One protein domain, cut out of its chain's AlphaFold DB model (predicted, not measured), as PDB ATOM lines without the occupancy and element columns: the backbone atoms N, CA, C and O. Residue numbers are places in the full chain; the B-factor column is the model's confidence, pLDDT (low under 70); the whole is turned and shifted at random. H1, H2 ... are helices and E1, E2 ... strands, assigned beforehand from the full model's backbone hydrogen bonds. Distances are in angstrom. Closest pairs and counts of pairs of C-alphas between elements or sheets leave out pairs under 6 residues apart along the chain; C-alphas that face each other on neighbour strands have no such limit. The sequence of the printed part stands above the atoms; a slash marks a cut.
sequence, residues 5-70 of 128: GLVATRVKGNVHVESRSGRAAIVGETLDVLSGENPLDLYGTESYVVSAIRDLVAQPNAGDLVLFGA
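AT A GLANCE: This is residues 5 to 70 of the 128 residues of an uncharacterized protein of Gemmatimonadaceae bacterium (UniProt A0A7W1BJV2). A twisted sheet of five strands makes a wall with one helix, H1, packed across one of its faces; no named helix covers the other face. E1 to E4 step across the sheet, the link of residues 37 to 46 folds back on H1's side of it, and after H1 the chain returns to put E5 beside E1. The printed part has 66 residues, with E1 E2 E3 E4 H1 E5 along the chain, sheet order E4 E3 E2 E1 E5, all antiparallel, and a mixed class of helices and strands. It is compact, with a radius of gyration of the C-alphas of 10.5 A and spans of 29 by 21 by 18 A.

IN THESE COORDINATES: E1, residues 5 to 11, begins at C-alpha 5 (-61.245, -39.684, 96.650) and is 19.3 A long. E2 is residues 14 to 18, E3 residues 22 to 27, 16.7 A, and E4 residues 30 to 36, 17.0 A. H1, residues 47 to 58, is 15.9 A long. E5, residues 65 to 69, ends at C-alpha 69 (-63.939, -43.807, 98.286).

HOW THE PARTS SIT: E1 to E4 form a meander, each strand the antiparallel neighbour of the one before. Within hydrogen-bond range are, between the neighbours E1 and E2, N 9 and O 16 at 2.8 A, between E2 and E3, N 17 and O 24 at 2.8 A, between E3 and E4, N 32 and O 25 at 2.8 A, and between E1 and E5, N 8 and O 66 at 2.8 A. H1 is on the sheet, in two layers, helix on one face, at a height over the sheet of 7.9 A. It lies over E2 and, only just, with 3 C-alphas, over E1, and runs across the strands, at 75 degrees to E2 on the local plane. The closest C-alphas of H1 and E2 are those of Arg 54 and Val 15, 6.2 A apart. In H1 every O i to N i+4 pair is within hydrogen-bond range.

THE WHOLE: The two C-alphas farthest apart, of Gly 36 and Asn 61, are 30.5 A apart. The printed part has no cut and no long link. Mean pLDDT of the printed part is 92.4, and no printed residue is under 70.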
ATOM      1  N   GLY A   5     -62.543 -40.232  96.275       92.88
ATOM      2  CA  GLY A   5     -61.245 -39.684  96.650       92.88
ATOM      3  C   GLY A   5     -60.157 -39.931  95.618       92.88
ATOM      4  O   GLY A   5     -59.304 -39.065  95.424       92.88
ATOM      5  N   LEU A   6     -60.221 -41.071  94.928       95.62
ATOM      6  CA  LEU A   6     -59.273 -41.440  93.886       95.62
ATOM      7  C   LEU A   6     -60.001 -42.092  92.714       95.62
ATOM      8  O   LEU A   6     -60.856 -42.961  92.894       95.62
ATOM      9  N   VAL A   7     -59.624 -41.697  91.506       96.75
ATOM     10  CA  VAL A   7     -59.998 -42.374  90.267       96.75
ATOM     11  C   VAL A   7     -58.729 -42.940  89.660       96.75
ATOM     12  O   VAL A   7     -57.829 -42.181  89.309       96.75
ATOM     13  N   ALA A   8     -58.659 -44.257  89.518       96.56
ATOM     14  CA  ALA A   8     -57.576 -44.928  88.825       96.56
ATOM     15  C   ALA A   8     -58.057 -45.425  87.457       96.56
ATOM     16  O   ALA A   8     -59.029 -46.169  87.353       96.56
ATOM     17  N   THR A   9     -57.374 -44.997  86.402       96.44
ATOM     18  CA  THR A   9     -57.697 -45.303  85.009       96.44
ATOM     19  C   THR A   9     -56.593 -46.145  84.403       96.44
ATOM     20  O   THR A   9     -55.410 -45.803  84.496       96.44
ATOM     21  N   ARG A  10     -56.965 -47.229  83.728       93.62
ATOM     22  CA  ARG A  10     -56.004 -48.048  82.987       93.62
ATOM     23  C   ARG A  10     -55.573 -47.342  81.700       93.62
ATOM     24  O   ARG A  10     -56.407 -47.003  80.865       93.62
ATOM     25  N   VAL A  11     -54.264 -47.198  81.484       88.69
ATOM     26  CA  VAL A  11     -53.708 -46.563  80.276       88.69
ATOM     27  C   VAL A  11     -52.536 -47.381  79.733       88.69
ATOM     28  O   VAL A  11     -51.421 -47.253  80.214       88.69
ATOM     29  N   LYS A  12     -52.776 -48.222  78.712       81.00
ATOM     30  CA  LYS A  12     -51.758 -48.986  77.941       81.00
ATOM     31  C   LYS A  12     -50.506 -49.414  78.741       81.00
ATOM     32  O   LYS A  12     -49.392 -49.022  78.412       81.00
ATOM     33  N   GLY A  13     -50.697 -50.243  79.769       76.25
ATOM     34  CA  GLY A  13     -49.609 -50.787  80.600       76.25
ATOM     35  C   GLY A  13     -49.230 -49.939  81.820       76.25
ATOM     36  O   GLY A  13     -48.523 -50.433  82.688       76.25
ATOM     37  N   ASN A  14     -49.761 -48.721  81.917       88.81
ATOM     38  CA  ASN A  14     -49.632 -47.809  83.049       88.81
ATOM     39  C   ASN A  14     -50.999 -47.560  83.701       88.81
ATOM     40  O   ASN A  14     -52.049 -47.982  83.196       88.81
ATOM     41  N   VAL A  15     -50.981 -46.826  84.811       95.81
ATOM     42  CA  VAL A  15     -52.190 -46.382  85.511       95.81
ATOM     43  C   VAL A  15     -52.135 -44.876  85.696       95.81
ATOM     44  O   VAL A  15     -51.134 -44.347  86.161       95.81
ATOM     45  N   HIS A  16     -53.199 -44.171  85.336       97.25
ATOM     46  CA  HIS A  16     -53.381 -42.777  85.736       97.25
ATOM     47  C   HIS A  16     -54.207 -42.737  87.010       97.25
ATOM     48  O   HIS A  16     -55.233 -43.407  87.084       97.25
ATOM     49  N   VAL A  17     -53.780 -41.954  87.990       97.38
ATOM     50  CA  VAL A  17     -54.530 -41.718  89.220       97.38
ATOM     51  C   VAL A  17     -54.864 -40.240  89.340       97.38
ATOM     52  O   VAL A  17     -54.022 -39.378  89.086       97.38
ATOM     53  N   GLU A  18     -56.102 -39.939  89.708       97.50
ATOM     54  CA  GLU A  18     -56.602 -38.574  89.827       97.50
ATOM     55  C   GLU A  18     -57.379 -38.408  91.132       97.50
ATOM     56  O   GLU A  18     -58.247 -39.220  91.460       97.50
ATOM     57  N   SER A  19     -57.072 -37.344  91.867       96.06
ATOM     58  CA  SER A  19     -57.844 -36.878  93.017       96.06
ATOM     59  C   SER A  19     -58.499 -35.537  92.679       96.06
ATOM     60  O   SER A  19     -58.423 -35.029  91.559       96.06
ATOM     61  N   ARG A  20     -59.145 -34.913  93.667       94.94
ATOM     62  CA  ARG A  20     -59.667 -33.549  93.511       94.94
ATOM     63  C   ARG A  20     -58.562 -32.506  93.290       94.94
ATOM     64  O   ARG A  20     -58.834 -31.492  92.649       94.94
ATOM     65  N   SER A  21     -57.378 -32.711  93.864       95.38
ATOM     66  CA  SER A  21     -56.305 -31.709  93.917       95.38
ATOM     67  C   SER A  21     -55.131 -32.005  92.989       95.38
ATOM     68  O   SER A  21     -54.287 -31.131  92.787       95.38
ATOM     69  N   GLY A  22     -55.085 -33.179  92.361       97.50
ATOM     70  CA  GLY A  22     -54.032 -33.460  91.401       97.50
ATOM     71  C   GLY A  22     -54.176 -34.766  90.646       97.50
ATOM     72  O   GLY A  22     -55.180 -35.475  90.737       97.50
ATOM     73  N   ARG A  23     -53.161 -35.036  89.829       98.00
ATOM     74  CA  ARG A  23     -53.098 -36.173  88.912       98.00
ATOM     75  C   ARG A  23     -51.676 -36.689  88.829       98.00
ATOM     76  O   ARG A  23     -50.736 -35.895  88.775       98.00
ATOM     77  N   ALA A  24     -51.537 -38.001  88.739       97.75
ATOM     78  CA  ALA A  24     -50.258 -38.666  88.586       97.75
ATOM     79  C   ALA A  24     -50.366 -39.883  87.662       97.75
ATOM     80  O   ALA A  24     -51.456 -40.410  87.426       97.75
ATOM     81  N   ALA A  25     -49.229 -40.331  87.144       97.06
ATOM     82  CA  ALA A  25     -49.103 -41.593  86.431       97.06
ATOM     83  C   ALA A  25     -48.260 -42.564  87.254       97.06
ATOM     84  O   ALA A  25     -47.200 -42.206  87.753       97.06
ATOM     85  N   ILE A  26     -48.724 -43.803  87.362       95.94
ATOM     86  CA  ILE A  26     -47.957 -44.922  87.891       95.94
ATOM     87  C   ILE A  26     -47.346 -45.664  86.704       95.94
ATOM     88  O   ILE A  26     -48.070 -46.192  85.849       95.94
ATOM     89  N   VAL A  27     -46.014 -45.698  86.668       91.50
ATOM     90  CA  VAL A  27     -45.211 -46.361  85.635       91.50
ATOM     91  C   VAL A  27     -44.236 -47.298  86.337       91.50
ATOM     92  O   VAL A  27     -43.345 -46.864  87.059       91.50
ATOM     93  N   GLY A  28     -44.406 -48.608  86.159       87.56
ATOM     94  CA  GLY A  28     -43.640 -49.577  86.944       87.56
ATOM     95  C   GLY A  28     -43.980 -49.465  88.433       87.56
ATOM     96  O   GLY A  28     -45.125 -49.701  88.803       87.56
ATOM     97  N   GLU A  29     -42.998 -49.158  89.277       87.38
ATOM     98  CA  GLU A  29     -43.155 -49.040  90.740       87.38
ATOM     99  C   GLU A  29     -43.093 -47.585  91.226       87.38
ATOM    100  O   GLU A  29     -43.086 -47.320  92.428       87.38
ATOM    101  N   THR A  30     -43.017 -46.634  90.292       91.19
ATOM    102  CA  THR A  30     -42.895 -45.208  90.588       91.19
ATOM    103  C   THR A  30     -44.170 -44.468  90.231       91.19
ATOM    104  O   THR A  30     -44.917 -44.864  89.331       91.19
ATOM    105  N   LEU A  31     -44.397 -43.369  90.943       94.94
ATOM    106  CA  LEU A  31     -45.471 -42.429  90.680       94.94
ATOM    107  C   LEU A  31     -44.873 -41.087  90.262       94.94
ATOM    108  O   LEU A  31     -44.068 -40.510  90.991       94.94
ATOM    109  N   ASP A  32     -45.328 -40.581  89.121       95.88
ATOM    110  CA  ASP A  32     -44.945 -39.284  88.577       95.88
ATOM    111  C   ASP A  32     -46.136 -38.326  88.647       95.88
ATOM    112  O   ASP A  32     -47.160 -38.531  87.989       95.88
ATOM    113  N   VAL A  33     -46.014 -37.259  89.440       97.50
ATOM    114  CA  VAL A  33     -47.053 -36.225  89.535       97.50
ATOM    115  C   VAL A  33     -47.093 -35.429  88.232       97.50
ATOM    116  O   VAL A  33     -46.123 -34.787  87.842       97.50
ATOM    117  N   LEU A  34     -48.242 -35.457  87.560       97.00
ATOM    118  CA  LEU A  34     -48.458 -34.781  86.281       97.00
ATOM    119  C   LEU A  34     -48.956 -33.346  86.470       97.00
ATOM    120  O   LEU A  34     -48.657 -32.466  85.663       97.00
ATOM    121  N   SER A  35     -49.764 -33.105  87.504       98.06
ATOM    122  CA  SER A  35     -50.297 -31.778  87.822       98.06
ATOM    123  C   SER A  35     -50.896 -31.740  89.222       98.06
ATOM    124  O   SER A  35     -51.614 -32.671  89.581       98.06
ATOM    125  N   GLY A  36     -50.730 -30.626  89.934       97.69
ATOM    126  CA  GLY A  36     -51.325 -30.434  91.257       97.69
ATOM    127  C   GLY A  36     -50.597 -31.221  92.345       97.69
ATOM    128  O   GLY A  36     -49.384 -31.406  92.268       97.69
ATOM    129  N   GLU A  37     -51.341 -31.645  93.358       97.25
ATOM    130  CA  GLU A  37     -50.826 -32.457  94.466       97.25
ATOM    131  C   GLU A  37     -50.711 -33.937  94.078       97.25
ATOM    132  O   GLU A  37     -51.320 -34.391  93.105       97.25
ATOM    133  N   ASN A  38     -49.937 -34.710  94.840       96.69
ATOM    134  CA  ASN A  38     -49.856 -36.145  94.623       96.69
ATOM    135  C   ASN A  38     -51.169 -36.819  95.081       96.69
ATOM    136  O   ASN A  38     -51.510 -36.769  96.263       96.69
ATOM    137  N   PRO A  39     -51.908 -37.496  94.180       96.06
ATOM    138  CA  PRO A  39     -53.196 -38.109  94.514       96.06
ATOM    139  C   PRO A  39     -53.127 -39.192  95.593       96.06
ATOM    140  O   PRO A  39     -54.155 -39.512  96.186       96.06
ATOM    141  N   LEU A  40     -51.945 -39.775  95.820       93.88
ATOM    142  CA  LEU A  40     -51.749 -40.877  96.759       93.88
ATOM    143  C   LEU A  40     -51.274 -40.445  98.151       93.88
ATOM    144  O   LEU A  40     -51.124 -41.311  99.008       93.88
ATOM    145  N   ASP A  41     -51.086 -39.149  98.422       93.00
ATOM    146  CA  ASP A  41     -50.537 -38.684  99.710       93.00
ATOM    147  C   ASP A  41     -51.340 -39.180 100.927       93.00
ATOM    148  O   ASP A  41     -50.758 -39.507 101.959       93.00
ATOM    149  N   LEU A  42     -52.666 -39.306 100.800       88.38
ATOM    150  CA  LEU A  42     -53.538 -39.833 101.860       88.38
ATOM    151  C   LEU A  42     -53.625 -41.368 101.889       88.38
ATOM    152  O   LEU A  42     -54.040 -41.935 102.895       88.38
ATOM    153  N   TYR A  43     -53.269 -42.039 100.795       86.56
ATOM    154  CA  TYR A  43     -53.440 -43.487 100.622       86.56
ATOM    155  C   TYR A  43     -52.144 -44.278 100.854       86.56
ATOM    156  O   TYR A  43     -52.198 -45.492 101.049       86.56
ATOM    157  N   GLY A  44     -50.996 -43.597 100.833       87.94
ATOM    158  CA  GLY A  44     -49.660 -44.186 100.905       87.94
ATOM    159  C   GLY A  44     -48.888 -43.966  99.604       87.94
ATOM    160  O   GLY A  44     -49.419 -44.129  98.505       87.94
ATOM    161  N   THR A  45     -47.620 -43.582  99.733       89.94
ATOM    162  CA  THR A  45     -46.738 -43.220  98.602       89.94
ATOM    163  C   THR A  45     -45.543 -44.157  98.459       89.94
ATOM    164  O   THR A  45     -44.730 -44.017  97.545       89.94
ATOM    165  N   GLU A  46     -45.442 -45.140  99.345       89.31
ATOM    166  CA  GLU A  46     -44.419 -46.163  99.320       89.31
ATOM    167  C   GLU A  46     -44.545 -47.023  98.057       89.31
ATOM    168  O   GLU A  46     -45.644 -47.319  97.582       89.31
ATOM    169  N   SER A  47     -43.411 -47.481  97.520       89.19
ATOM    170  CA  SER A  47     -43.371 -48.214  96.246       89.19
ATOM    171  C   SER A  47     -44.246 -49.473  96.239       89.19
ATOM    172  O   SER A  47     -44.823 -49.818  95.207       89.19
ATOM    173  N   TYR A  48     -44.404 -50.138  97.388       85.38
ATOM    174  CA  TYR A  48     -45.277 -51.306  97.520       85.38
ATOM    175  C   TYR A  48     -46.768 -50.933  97.443       85.38
ATOM    176  O   TYR A  48     -47.540 -51.681  96.849       85.38
ATOM    177  N   VAL A  49     -47.177 -49.764  97.956       88.12
ATOM    178  CA  VAL A  49     -48.554 -49.250  97.823       88.12
ATOM    179  C   VAL A  49     -48.832 -48.874  96.372       88.12
ATOM    180  O   VAL A  49     -49.842 -49.290  95.801       88.12
ATOM    181  N   VAL A  50     -47.900 -48.152  95.743       92.75
ATOM    182  CA  VAL A  50     -47.976 -47.776  94.322       92.75
ATOM    183  C   VAL A  50     -48.110 -49.021  93.439       92.75
ATOM    184  O   VAL A  50     -48.978 -49.081  92.562       92.75
ATOM    185  N   SER A  51     -47.306 -50.049  93.715       90.81
ATOM    186  CA  SER A  51     -47.347 -51.329  93.001       90.81
ATOM    187  C   SER A  51     -48.655 -52.080  93.241       90.81
ATOM    188  O   SER A  51     -49.243 -52.591  92.290       90.81
ATOM    189  N   ALA A  52     -49.168 -52.090  94.473       89.25
ATOM    190  CA  ALA A  52     -50.447 -52.716  94.795       89.25
ATOM    191  C   ALA A  52     -51.623 -52.052  94.055       89.25
ATOM    192  O   ALA A  52     -52.464 -52.753  93.488       89.25
ATOM    193  N   ILE A  53     -51.663 -50.714  93.994       92.12
ATOM    194  CA  ILE A  53     -52.684 -49.973  93.233       92.12
ATOM    195  C   ILE A  53     -52.567 -50.288  91.742       92.12
ATOM    196  O   ILE A  53     -53.578 -50.581  91.096       92.12
ATOM    197  N   ARG A  54     -51.346 -50.279  91.190       92.81
ATOM    198  CA  ARG A  54     -51.108 -50.665  89.793       92.81
ATOM    199  C   ARG A  54     -51.660 -52.056  89.512       92.81
ATOM    200  O   ARG A  54     -52.402 -52.229  88.551       92.81
ATOM    201  N   ASP A  55     -51.306 -53.034  90.338       91.12
ATOM    202  CA  ASP A  55     -51.660 -54.437  90.128       91.12
ATOM    203  C   ASP A  55     -53.162 -54.684  90.281       91.12
ATOM    204  O   ASP A  55     -53.725 -55.496  89.540       91.12
ATOM    205  N   LEU A  56     -53.827 -53.960  91.188       90.88
ATOM    206  CA  LEU A  56     -55.283 -53.959  91.320       90.88
ATOM    207  C   LEU A  56     -55.951 -53.440  90.042       90.88
ATOM    208  O   LEU A  56     -56.809 -54.110  89.467       90.88
ATOM    209  N   VAL A  57     -55.531 -52.267  89.568       93.06
ATOM    210  CA  VAL A  57     -56.091 -51.646  88.358       93.06
ATOM    211  C   VAL A  57     -55.742 -52.454  87.113       93.06
ATOM    212  O   VAL A  57     -56.499 -52.431  86.147       93.06
ATOM    213  N   ALA A  58     -54.626 -53.188  87.130       90.69
ATOM    214  CA  ALA A  58     -54.156 -54.000  86.019       90.69
ATOM    215  C   ALA A  58     -54.829 -55.382  85.912       90.69
ATOM    216  O   ALA A  58     -54.659 -56.030  84.873       90.69
ATOM    217  N   GLN A  59     -55.620 -55.823  86.903       90.06
ATOM    218  CA  GLN A  59     -56.249 -57.154  86.904       90.06
ATOM    219  C   GLN A  59     -57.025 -57.430  85.601       90.06
ATOM    220  O   GLN A  59     -57.747 -56.549  85.140       90.06
ATOM    221  N   PRO A  60     -56.940 -58.627  84.992       88.44
ATOM    222  CA  PRO A  60     -57.589 -58.908  83.703       88.44
ATOM    223  C   PRO A  60     -59.112 -58.714  83.692       88.44
ATOM    224  O   PRO A  60     -59.701 -58.506  82.638       88.44
ATOM    225  N   ASN A  61     -59.740 -58.804  84.864       88.56
ATOM    226  CA  ASN A  61     -61.173 -58.646  85.083       88.56
ATOM    227  C   ASN A  61     -61.559 -57.285  85.690       88.56
ATOM    228  O   ASN A  61     -62.729 -57.094  86.019       88.56
ATOM    229  N   ALA A  62     -60.614 -56.357  85.871       87.56
ATOM    230  CA  ALA A  62     -60.938 -54.989  86.263       87.56
ATOM    231  C   ALA A  62     -61.509 -54.208  85.069       87.56
ATOM    232  O   ALA A  62     -61.100 -54.419  83.925       87.56
ATOM    233  N   GLY A  63     -62.436 -53.289  85.346       88.62
ATOM    234  CA  GLY A  63     -62.917 -52.333  84.352       88.62
ATOM    235  C   GLY A  63     -61.853 -51.300  83.964       88.62
ATOM    236  O   GLY A  63     -60.741 -51.290  84.494       88.62
ATOM    237  N   ASP A  64     -62.210 -50.390  83.055       91.12
ATOM    238  CA  ASP A  64     -61.317 -49.304  82.617       91.12
ATOM    239  C   ASP A  64     -61.030 -48.282  83.729       91.12
ATOM    240  O   ASP A  64     -59.989 -47.618  83.716       91.12
ATOM    241  N   LEU A  65     -61.949 -48.182  84.696       93.19
ATOM    242  CA  LEU A  65     -61.888 -47.296  85.851       93.19
ATOM    243  C   LEU A  65     -62.060 -48.094  87.145       93.19
ATOM    244  O   LEU A  65     -62.969 -48.918  87.263       93.19
ATOM    245  N   VAL A  66     -61.229 -47.779  88.133       93.50
ATOM    246  CA  VAL A  66     -61.356 -48.224  89.523       93.50
ATOM    247  C   VAL A  66     -61.489 -46.980  90.394       93.50
ATOM    248  O   VAL A  66     -60.727 -46.027  90.245       93.50
ATOM    249  N   LEU A  67     -62.475 -46.969  91.286       93.00
ATOM    250  CA  LEU A  67     -62.769 -45.829  92.151       93.00
ATOM    251  C   LEU A  67     -62.458 -46.193  93.591       93.00
ATOM    252  O   LEU A  67     -62.913 -47.237  94.060       93.00
ATOM    253  N   PHE A  68     -61.734 -45.328  94.296       92.06
ATOM    254  CA  PHE A  68     -61.626 -45.415  95.748       92.06
ATOM    255  C   PHE A  68     -62.524 -44.349  96.369       92.06
ATOM    256  O   PHE A  68     -62.619 -43.211  95.883       92.06
ATOM    257  N   GLY A  69     -63.196 -44.735  97.450       90.56
ATOM    258  CA  GLY A  69     -63.939 -43.807  98.286       90.56
ATOM    259  C   GLY A  69     -63.046 -42.687  98.796       90.56
ATOM    260  O   GLY A  69     -61.835 -42.846  98.916       90.56
ATOM    261  N   ALA A  70     -63.642 -41.533  99.079       91.12
ATOM    262  CA  ALA A  70     -62.924 -40.477  99.776       91.12
ATOM    263  C   ALA A  70     -62.450 -40.986 101.141       91.12
ATOM    264  O   ALA A  70     -63.256 -41.524 101.898       91.12
TER     265      ALA A  70